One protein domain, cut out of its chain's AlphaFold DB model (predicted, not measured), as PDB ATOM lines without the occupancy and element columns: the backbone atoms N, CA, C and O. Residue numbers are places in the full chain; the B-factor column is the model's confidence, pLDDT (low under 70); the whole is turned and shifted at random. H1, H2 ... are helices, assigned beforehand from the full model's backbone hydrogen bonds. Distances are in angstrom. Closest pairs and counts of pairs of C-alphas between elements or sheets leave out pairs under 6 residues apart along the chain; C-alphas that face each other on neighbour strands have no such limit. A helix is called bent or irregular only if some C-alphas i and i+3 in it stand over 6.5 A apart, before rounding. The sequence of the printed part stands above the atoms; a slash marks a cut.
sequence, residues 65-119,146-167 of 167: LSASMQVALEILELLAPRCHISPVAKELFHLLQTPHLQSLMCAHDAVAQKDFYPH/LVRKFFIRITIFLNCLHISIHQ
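This is residues 65 to 119 and 146 to 167 of the 167 residues of the protein "CLUMA_CG005213, isoform D" of Clunio marinus (UniProt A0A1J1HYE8). Two helices, H1 and H2, lie side by side as a helical hairpin, and H3 continues from the end of H2 to pack on the start of H1, giving an elongated body. The longest helix, H4, crosses H3 at a steep tilt, packs on H3 alone, and is apart from the hairpin. The printed part has 77 residues with four named helices in the order H1, H2, H3, H4 and no named strand; the class is all helix. It is only just compact, close to loose, with a radius of gyration of the C-alphas of 13.7 A, and it spans 47 by 25 by 17 A.

H4, residues 146 to 165, touches H3, residues 99 to 112, with residues 150 to 154 of H4 alone. The closest C-alphas of the two are those of Ser 103 and Ile 154, 6.5 A apart, and the helices run opposite ways at a steep tilt of 58 degrees. H3 also touches H1, residues 68 to 82, and H1 touches H3 with residues 68 to 69 alone. Their closest C-alphas are those of Met 69 and Met 105, 5.3 A apart, and they run opposite ways at a steep tilt of 38 degrees. H1 and H2, residues 87 to 96, touch and form a helical hairpin. The closest C-alphas of this pair are those of Leu 76 and Phe 93, 5.9 A apart, at a shallow tilt of 29 degrees, opposite ways. H2 and H3 are close but not clearly touching; their closest C-alphas, those of Leu 96 and Gln 102, are 6.8 A apart. H4 is apart from H1 and from H2. The helix packing is mostly crossed, with helices at steep tilts, but only just: 1 of the 3 touching pairs is at a shallow tilt. In H2, H3 and H4 every O i to N i+4 pair is within hydrogen-bond range; in H1 9 of 11 are.

H4 is 28.5 A long from C-alpha 146 at (198.452, 267.715, 147.448) to C-alpha 165 at (207.213, 244.155, 160.844). H3, residues 99 to 112, is 19.7 A long, and H2, residues 87 to 96, is 14.4 A. H1 begins with C-alpha 68 at (202.926, 250.629, 142.758) and is 21.4 A long. H1 is irregular, but only just: C-alphas 78 and 81 are 6.8 A apart.

The two C-alphas farthest apart, those of Ile 85 and Pro 118, are 47.2 A apart. The links H1 to H2 and H2 to H3 are tight. The link H3 to H4 runs across the cut: residues 120 to 145 are not printed, and C-alphas 119 and 146 are 13.7 A apart. The mean pLDDT of the printed part is 79.6; residue 119 and residues 146 to 167 are under 70, and H4 has a mean of 50.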
ATOM      1  N   LEU A  65     200.561 250.965 135.875       94.00
ATOM      2  CA  LEU A  65     199.686 250.502 136.944       94.00
ATOM      3  C   LEU A  65     199.264 251.680 137.828       94.00
ATOM      4  O   LEU A  65     199.801 252.773 137.707       94.00
ATOM      5  N   SER A  66     198.329 251.455 138.744       94.50
ATOM      6  CA  SER A  66     197.844 252.471 139.690       94.50
ATOM      7  C   SER A  66     198.072 252.100 141.160       94.50
ATOM      8  O   SER A  66     197.501 252.737 142.043       94.50
ATOM      9  N   ALA A  67     198.868 251.058 141.422       95.06
ATOM     10  CA  ALA A  67     199.063 250.465 142.747       95.06
ATOM     11  C   ALA A  67     200.528 250.047 143.000       95.06
ATOM     12  O   ALA A  67     200.804 248.977 143.540       95.06
ATOM     13  N   SER A  68     201.489 250.874 142.583       96.19
ATOM     14  CA  SER A  68     202.926 250.629 142.758       96.19
ATOM     15  C   SER A  68     203.320 250.434 144.217       96.19
ATOM     16  O   SER A  68     204.181 249.603 144.508       96.19
ATOM     17  N   MET A  69     202.682 251.150 145.147       94.44
ATOM     18  CA  MET A  69     202.971 250.990 146.571       94.44
ATOM     19  C   MET A  69     202.560 249.606 147.090       94.44
ATOM     20  O   MET A  69     203.283 249.004 147.882       94.44
ATOM     21  N   GLN A  70     201.432 249.080 146.607       94.44
ATOM     22  CA  GLN A  70     200.959 247.741 146.963       94.44
ATOM     23  C   GLN A  70     201.926 246.665 146.451       94.44
ATOM     24  O   GLN A  70     202.332 245.790 147.208       94.44
ATOM     25  N   VAL A  71     202.385 246.788 145.202       96.94
ATOM     26  CA  VAL A  71     203.394 245.878 144.634       96.94
ATOM     27  C   VAL A  71     204.699 245.924 145.437       96.94
ATOM     28  O   VAL A  71     205.321 244.892 145.682       96.94
ATOM     29  N   ALA A  72     205.125 247.107 145.889       95.62
ATOM     30  CA  ALA A  72     206.321 247.232 146.715       95.62
ATOM     31  C   ALA A  72     206.190 246.517 148.068       95.62
ATOM     32  O   ALA A  72     207.165 245.920 148.524       95.62
ATOM     33  N   LEU A  73     205.005 246.535 148.692       93.50
ATOM     34  CA  LEU A  73     204.737 245.764 149.910       93.50
ATOM     35  C   LEU A  73     204.847 244.258 149.671       93.50
ATOM     36  O   LEU A  73     205.543 243.571 150.414       93.50
ATOM     37  N   GLU A  74     204.228 243.759 148.604       96.25
ATOM     38  CA  GLU A  74     204.292 242.339 148.239       96.25
ATOM     39  C   GLU A  74     205.746 241.898 147.999       96.25
ATOM     40  O   GLU A  74     206.181 240.837 148.447       96.25
ATOM     41  N   ILE A  75     206.554 242.750 147.358       96.06
ATOM     42  CA  ILE A  75     207.989 242.496 147.179       96.06
ATOM     43  C   ILE A  75     208.728 242.474 148.524       96.06
ATOM     44  O   ILE A  75     209.602 241.628 148.717       96.06
ATOM     45  N   LEU A  76     208.408 243.373 149.460       96.12
ATOM     46  CA  LEU A  76     209.024 243.381 150.791       96.12
ATOM     47  C   LEU A  76     208.754 242.074 151.547       96.12
ATOM     48  O   LEU A  76     209.694 241.508 152.110       96.12
ATOM     49  N   GLU A  77     207.526 241.556 151.499       95.00
ATOM     50  CA  GLU A  77     207.164 240.262 152.096       95.00
ATOM     51  C   GLU A  77     207.972 239.105 151.487       95.00
ATOM     52  O   GLU A  77     208.490 238.248 152.206       95.00
ATOM     53  N   LEU A  78     208.171 239.118 150.164       95.50
ATOM     54  CA  LEU A  78     208.979 238.116 149.459       95.50
ATOM     55  C   LEU A  78     210.484 238.224 149.767       95.50
ATOM     56  O   LEU A  78     211.202 237.216 149.753       95.50
ATOM     57  N   LEU A  79     210.986 239.435 150.019       95.62
ATOM     58  CA  LEU A  79     212.401 239.697 150.296       95.62
ATOM     59  C   LEU A  79     212.784 239.443 151.755       95.62
ATOM     60  O   LEU A  79     213.902 238.985 151.996       95.62
ATOM     61  N   ALA A  80     211.883 239.692 152.708       94.19
ATOM     62  CA  ALA A  80     212.129 239.538 154.142       94.19
ATOM     63  C   ALA A  80     212.833 238.213 154.519       94.19
ATOM     64  O   ALA A  80     213.907 238.267 155.132       94.19
ATOM     65  N   PRO A  81     212.353 237.021 154.094       95.81
ATOM     66  CA  PRO A  81     213.017 235.762 154.432       95.81
ATOM     67  C   PRO A  81     214.378 235.586 153.743       95.81
ATOM     68  O   PRO A  81     215.161 234.734 154.147       95.81
ATOM     69  N   ARG A  82     214.700 236.374 152.712       95.56
ATOM     70  CA  ARG A  82     215.930 236.255 151.909       95.56
ATOM     71  C   ARG A  82     217.047 237.199 152.354       95.56
ATOM     72  O   ARG A  82     218.194 237.001 151.949       95.56
ATOM     73  N   CYS A  83     216.750 238.178 153.208       94.94
ATOM     74  CA  CYS A  83     217.702 239.197 153.669       94.94
ATOM     75  C   CYS A  83     218.937 238.632 154.392       94.94
ATOM     76  O   CYS A  83     219.990 239.266 154.382       94.94
ATOM     77  N   HIS A  84     218.828 237.457 155.021       93.31
ATOM     78  CA  HIS A  84     219.953 236.811 155.709       93.31
ATOM     79  C   HIS A  84     220.853 235.994 154.768       93.31
ATOM     80  O   HIS A  84     221.980 235.673 155.130       93.31
ATOM     81  N   ILE A  85     220.362 235.670 153.567       96.12
ATOM     82  CA  ILE A  85     221.049 234.815 152.590       96.12
ATOM     83  C   ILE A  85     221.691 235.665 151.494       96.12
ATOM     84  O   ILE A  85     222.801 235.381 151.054       96.12
ATOM     85  N   SER A  86     220.994 236.710 151.039       97.50
ATOM     86  CA  SER A  86     221.428 237.536 149.915       97.50
ATOM     87  C   SER A  86     221.639 238.990 150.343       97.50
ATOM     88  O   SER A  86     220.669 239.662 150.711       97.50
ATOM     89  N   PRO A  87     222.874 239.524 150.246       96.31
ATOM     90  CA  PRO A  87     223.135 240.930 150.543       96.31
ATOM     91  C   PRO A  87     222.389 241.865 149.582       96.31
ATOM     92  O   PRO A  87     221.928 242.918 150.006       96.31
ATOM     93  N   VAL A  88     222.179 241.447 148.328       97.44
ATOM     94  CA  VAL A  88     221.396 242.203 147.335       97.44
ATOM     95  C   VAL A  88     219.919 242.267 147.735       97.44
ATOM     96  O   VAL A  88     219.304 243.327 147.659       97.44
ATOM     97  N   ALA A  89     219.346 241.154 148.214       96.31
ATOM     98  CA  ALA A  89     217.971 241.148 148.720       96.31
ATOM     99  C   ALA A  89     217.826 242.072 149.933       96.31
ATOM    100  O   ALA A  89     216.860 242.827 150.021       96.31
ATOM    101  N   LYS A  90     218.817 242.055 150.834       96.12
ATOM    102  CA  LYS A  90     218.865 242.954 151.988       96.12
ATOM    103  C   LYS A  90     218.935 244.418 151.558       96.12
ATOM    104  O   LYS A  90     218.195 245.229 152.099       96.12
ATOM    105  N   GLU A  91     219.788 244.768 150.602       97.94
ATOM    106  CA  GLU A  91     219.908 246.139 150.099       97.94
ATOM    107  C   GLU A  91     218.592 246.633 149.483       97.94
ATOM    108  O   GLU A  91     218.085 247.684 149.876       97.94
ATOM    109  N   LEU A  92     217.981 245.835 148.601       97.25
ATOM    110  CA  LEU A  92     216.697 246.166 147.980       97.25
ATOM    111  C   LEU A  92     215.573 246.312 149.018       97.25
ATOM    112  O   LEU A  92     214.782 247.250 148.935       97.25
ATOM    113  N   PHE A  93     215.530 245.430 150.022       96.19
ATOM    114  CA  PHE A  93     214.563 245.496 151.119       96.19
ATOM    115  C   PHE A  93     214.649 246.830 151.872       96.19
ATOM    116  O   PHE A  93     213.624 247.460 152.132       96.19
ATOM    117  N   HIS A  94     215.858 247.305 152.186       95.12
ATOM    118  CA  HIS A  94     216.031 248.599 152.856       95.12
ATOM    119  C   HIS A  94     215.726 249.773 151.917       95.12
ATOM    120  O   HIS A  94     215.108 250.746 152.346       95.12
ATOM    121  N   LEU A  95     216.100 249.684 150.636       96.62
ATOM    122  CA  LEU A  95     215.839 250.731 149.645       96.62
ATOM    123  C   LEU A  95     214.334 250.987 149.461       96.62
ATOM    124  O   LEU A  95     213.901 252.141 149.503       96.62
ATOM    125  N   LEU A  96     213.534 249.924 149.322       95.50
ATOM    126  CA  LEU A  96     212.068 249.987 149.194       95.50
ATOM    127  C   LEU A  96     211.372 250.587 150.425       95.50
ATOM    128  O   LEU A  96     210.258 251.099 150.317       95.50
ATOM    129  N   GLN A  97     212.033 250.572 151.583       92.75
ATOM    130  CA  GLN A  97     211.541 251.189 152.816       92.75
ATOM    131  C   GLN A  97     211.984 252.642 153.000       92.75
ATOM    132  O   GLN A  97     211.548 253.304 153.940       92.75
ATOM    133  N   THR A  98     212.837 253.172 152.119       92.00
ATOM    134  CA  THR A  98     213.246 254.573 152.232       92.00
ATOM    135  C   THR A  98     212.048 255.500 152.005       92.00
ATOM    136  O   THR A  98     211.267 255.295 151.069       92.00
ATOM    137  N   PRO A  99     211.908 256.573 152.806       86.00
ATOM    138  CA  PRO A  99     210.748 257.456 152.720       86.00
ATOM    139  C   PRO A  99     210.623 258.096 151.338       86.00
ATOM    140  O   PRO A  99     209.518 258.257 150.834       86.00
ATOM    141  N   HIS A 100     211.743 258.414 150.688       87.81
ATOM    142  CA  HIS A 100     211.763 259.012 149.354       87.81
ATOM    143  C   HIS A 100     211.161 258.083 148.293       87.81
ATOM    144  O   HIS A 100     210.349 258.531 147.485       87.81
ATOM    145  N   LEU A 101     211.512 256.791 148.314       90.81
ATOM    146  CA  LEU A 101     211.012 255.834 147.330       90.81
ATOM    147  C   LEU A 101     209.531 255.517 147.561       90.81
ATOM    148  O   LEU A 101     208.749 255.519 146.613       90.81
ATOM    149  N   GLN A 102     209.116 255.352 148.819       90.19
ATOM    150  CA  GLN A 102     207.701 255.182 149.158       90.19
ATOM    151  C   GLN A 102     206.870 256.419 148.798       90.19
ATOM    152  O   GLN A 102     205.780 256.295 148.245       90.19
ATOM    153  N   SER A 103     207.405 257.623 149.028       87.00
ATOM    154  CA  SER A 103     206.749 258.876 148.632       87.00
ATOM    155  C   SER A 103     206.544 258.954 147.126       87.00
ATOM    156  O   SER A 103     205.482 259.374 146.674       87.00
ATOM    157  N   LEU A 104     207.547 258.533 146.352       92.56
ATOM    158  CA  LEU A 104     207.473 258.504 144.899       92.56
ATOM    159  C   LEU A 104     206.397 257.525 144.407       92.56
ATOM    160  O   LEU A 104     205.618 257.885 143.529       92.56
ATOM    161  N   MET A 105     206.310 256.327 144.991       93.50
ATOM    162  CA  MET A 105     205.286 255.333 144.637       93.50
ATOM    163  C   MET A 105     203.874 255.795 145.024       93.50
ATOM    164  O   MET A 105     202.955 255.700 144.217       93.50
ATOM    165  N   CYS A 106     203.706 256.396 146.204       89.38
ATOM    166  CA  CYS A 106     202.439 257.007 146.609       89.38
ATOM    167  C   CYS A 106     202.027 258.170 145.689       89.38
ATOM    168  O   CYS A 106     200.851 258.304 145.348       89.38
ATOM    169  N   ALA A 107     202.984 259.013 145.282       88.44
ATOM    170  CA  ALA A 107     202.751 260.100 144.333       88.44
ATOM    171  C   ALA A 107     202.335 259.574 142.959       88.44
ATOM    172  O   ALA A 107     201.366 260.065 142.380       88.44
ATOM    173  N   HIS A 108     203.029 258.543 142.476       92.12
ATOM    174  CA  HIS A 108     202.664 257.823 141.268       92.12
ATOM    175  C   HIS A 108     201.220 257.310 141.341       92.12
ATOM    176  O   HIS A 108     200.427 257.616 140.452       92.12
ATOM    177  N   ASP A 109     200.852 256.603 142.411       92.62
ATOM    178  CA  ASP A 109     199.527 255.991 142.537       92.62
ATOM    179  C   ASP A 109     198.413 257.042 142.577       92.62
ATOM    180  O   ASP A 109     197.416 256.898 141.879       92.62
ATOM    181  N   ALA A 110     198.590 258.157 143.293       88.12
ATOM    182  CA  ALA A 110     197.583 259.221 143.305       88.12
ATOM    183  C   ALA A 110     197.417 259.915 141.944       88.12
ATOM    184  O   ALA A 110     196.301 260.282 141.572       88.12
ATOM    185  N   VAL A 111     198.507 260.098 141.187       87.38
ATOM    186  CA  VAL A 111     198.433 260.629 139.817       87.38
ATOM    187  C   VAL A 111     197.733 259.626 138.902       87.38
ATOM    188  O   VAL A 111     196.834 260.012 138.154       87.38
ATOM    189  N   ALA A 112     198.083 258.342 139.000       89.31
ATOM    190  CA  ALA A 112     197.511 257.278 138.182       89.31
ATOM    191  C   ALA A 112     196.016 257.052 138.456       89.31
ATOM    192  O   ALA A 112     195.234 256.865 137.525       89.31
ATOM    193  N   GLN A 113     195.606 257.128 139.722       89.00
ATOM    194  CA  GLN A 113     194.211 257.019 140.164       89.00
ATOM    195  C   GLN A 113     193.421 258.316 139.975       89.00
ATOM    196  O   GLN A 113     192.206 258.333 140.154       89.00
ATOM    197  N   LYS A 114     194.103 259.410 139.617       84.25
ATOM    198  CA  LYS A 114     193.525 260.747 139.520       84.25
ATOM    199  C   LYS A 114     192.874 261.232 140.831       84.25
ATOM    200  O   LYS A 114     191.959 262.050 140.809       84.25
ATOM    201  N   ASP A 115     193.416 260.815 141.977       79.25
ATOM    202  CA  ASP A 115     192.974 261.171 143.347       79.25
ATOM    203  C   ASP A 115     193.260 262.650 143.716       79.25
ATOM    204  O   ASP A 115     193.114 263.105 144.850       79.25
ATOM    205  N   PHE A 116     193.708 263.437 142.737       76.81
ATOM    206  CA  PHE A 116     193.851 264.884 142.835       76.81
ATOM    207  C   PHE A 116     192.610 265.644 142.341       76.81
ATOM    208  O   PHE A 116     192.533 266.854 142.564       76.81
ATOM    209  N   TYR A 117     191.655 264.984 141.668       73.69
ATOM    210  CA  TYR A 117     190.386 265.629 141.327       73.69
ATOM    211  C   TYR A 117     189.529 265.827 142.582       73.69
ATOM    212  O   TYR A 117     189.556 264.994 143.491       73.69
ATOM    213  N   PRO A 118     188.763 266.927 142.657       70.06
ATOM    214  CA  PRO A 118     187.792 267.091 143.723       70.06
ATOM    215  C   PRO A 118     186.749 265.973 143.627       70.06
ATOM    216  O   PRO A 118     186.132 265.779 142.579       70.06
ATOM    217  N   HIS A 119     186.555 265.251 144.730       69.56
ATOM    218  CA  HIS A 119     185.437 264.325 144.878       69.56
ATOM    219  C   HIS A 119     184.155 265.156 144.930       69.56
ATOM    220  O   HIS A 119     183.963 265.949 145.856       69.56
ATOM    221  N   LEU A 146     198.148 269.077 147.907       56.69
ATOM    222  CA  LEU A 146     198.452 267.715 147.448       56.69
ATOM    223  C   LEU A 146     199.663 267.128 148.194       56.69
ATOM    224  O   LEU A 146     199.614 266.001 148.673       56.69
ATOM    225  N   VAL A 147     200.695 267.945 148.422       53.28
ATOM    226  CA  VAL A 147     201.903 267.577 149.179       53.28
ATOM    227  C   VAL A 147     201.601 267.139 150.622       53.28
ATOM    228  O   VAL A 147     202.225 266.197 151.098       53.28
ATOM    229  N   ARG A 148     200.633 267.753 151.325       52.91
ATOM    230  CA  ARG A 148     200.238 267.313 152.682       52.91
ATOM    231  C   ARG A 148     199.455 266.010 152.661       52.91
ATOM    232  O   ARG A 148     199.705 265.183 153.530       52.91
ATOM    233  N   LYS A 149     198.569 265.801 151.679       58.00
ATOM    234  CA  LYS A 149     197.883 264.508 151.517       58.00
ATOM    235  C   LYS A 149     198.895 263.380 151.337       58.00
ATOM    236  O   LYS A 149     198.793 262.360 152.014       58.00
ATOM    237  N   PHE A 150     199.923 263.605 150.515       55.72
ATOM    238  CA  PHE A 150     201.040 262.672 150.377       55.72
ATOM    239  C   PHE A 150     201.755 262.449 151.711       55.72
ATOM    240  O   PHE A 150     201.870 261.308 152.149       55.72
ATOM    241  N   PHE A 151     202.162 263.517 152.399       53.00
ATOM    242  CA  PHE A 151     202.927 263.425 153.646       53.00
ATOM    243  C   PHE A 151     202.179 262.704 154.779       53.00
ATOM    244  O   PHE A 151     202.767 261.894 155.496       53.00
ATOM    245  N   ILE A 152     200.876 262.961 154.930       54.09
ATOM    246  CA  ILE A 152     200.034 262.324 155.953       54.09
ATOM    247  C   ILE A 152     199.840 260.842 155.625       54.09
ATOM    248  O   ILE A 152     200.017 260.001 156.505       54.09
ATOM    249  N   ARG A 153     199.553 260.505 154.358       54.53
ATOM    250  CA  ARG A 153     199.365 259.110 153.931       54.53
ATOM    251  C   ARG A 153     200.656 258.302 154.091       54.53
ATOM    252  O   ARG A 153     200.599 257.202 154.622       54.53
ATOM    253  N   ILE A 154     201.817 258.883 153.767       54.00
ATOM    254  CA  ILE A 154     203.145 258.294 154.027       54.00
ATOM    255  C   ILE A 154     203.383 258.088 155.527       54.00
ATOM    256  O   ILE A 154     203.829 257.022 155.931       54.00
ATOM    257  N   THR A 155     203.080 259.087 156.361       50.00
ATOM    258  CA  THR A 155     203.304 258.995 157.813       50.00
ATOM    259  C   THR A 155     202.428 257.912 158.444       50.00
ATOM    260  O   THR A 155     202.924 257.110 159.230       50.00
ATOM    261  N   ILE A 156     201.140 257.843 158.091       54.00
ATOM    262  CA  ILE A 156     200.239 256.780 158.563       54.00
ATOM    263  C   ILE A 156     200.748 255.416 158.083       54.00
ATOM    264  O   ILE A 156     200.860 254.487 158.877       54.00
ATOM    265  N   PHE A 157     201.135 255.313 156.812       54.25
ATOM    266  CA  PHE A 157     201.589 254.063 156.217       54.25
ATOM    267  C   PHE A 157     202.915 253.554 156.804       54.25
ATOM    268  O   PHE A 157     203.014 252.377 157.139       54.25
ATOM    269  N   LEU A 158     203.911 254.424 157.005       50.69
ATOM    270  CA  LEU A 158     205.174 254.081 157.673       50.69
ATOM    271  C   LEU A 158     204.937 253.601 159.108       50.69
ATOM    272  O   LEU A 158     205.551 252.625 159.533       50.69
ATOM    273  N   ASN A 159     204.021 254.244 159.839       46.00
ATOM    274  CA  ASN A 159     203.657 253.800 161.184       46.00
ATOM    275  C   ASN A 159     202.968 252.424 161.159       46.00
ATOM    276  O   ASN A 159     203.314 251.564 161.964       46.00
ATOM    277  N   CYS A 160     202.058 252.166 160.214       45.12
ATOM    278  CA  CYS A 160     201.403 250.860 160.069       45.12
ATOM    279  C   CYS A 160     202.367 249.741 159.629       45.12
ATOM    280  O   CYS A 160     202.269 248.616 160.126       45.12
ATOM    281  N   LEU A 161     203.319 250.040 158.741       45.16
ATOM    282  CA  LEU A 161     204.323 249.078 158.280       45.16
ATOM    283  C   LEU A 161     205.330 248.744 159.391       45.16
ATOM    284  O   LEU A 161     205.651 247.577 159.595       45.16
ATOM    285  N   HIS A 162     205.769 249.741 160.167       44.34
ATOM    286  CA  HIS A 162     206.643 249.521 161.322       44.34
ATOM    287  C   HIS A 162     205.966 248.669 162.409       44.34
ATOM    288  O   HIS A 162     206.621 247.845 163.039       44.34
ATOM    289  N   ILE A 163     204.651 248.828 162.612       41.25
ATOM    290  CA  ILE A 163     203.873 247.973 163.524       41.25
ATOM    291  C   ILE A 163     203.792 246.531 162.994       41.25
ATOM    292  O   ILE A 163     203.953 245.600 163.775       41.25
ATOM    293  N   SER A 164     203.608 246.340 161.682       39.34
ATOM    294  CA  SER A 164     203.438 245.004 161.081       39.34
ATOM    295  C   SER A 164     204.735 244.195 160.961       39.34
ATOM    296  O   SER A 164     204.678 242.976 160.926       39.34
ATOM    297  N   ILE A 165     205.905 244.843 160.903       42.12
ATOM    298  CA  ILE A 165     207.213 244.155 160.844       42.12
ATOM    299  C   ILE A 165     207.708 243.732 162.246       42.12
ATOM    300  O   ILE A 165     208.594 242.887 162.364       42.12
ATOM    301  N   HIS A 166     207.145 244.305 163.316       42.09
ATOM    302  CA  HIS A 166     207.531 244.040 164.709       42.09
ATOM    303  C   HIS A 166     206.526 243.184 165.509       42.09
ATOM    304  O   HIS A 166     206.723 243.006 166.715       42.09
ATOM    305  N   GLN A 167     205.490 242.642 164.860       38.12
ATOM    306  CA  GLN A 167     204.627 241.566 165.376       38.12
ATOM    307  C   GLN A 167     204.979 240.238 164.709       38.12
ATOM    308  O   GLN A 167     204.894 239.210 165.417       38.12
TER     309      GLN A 167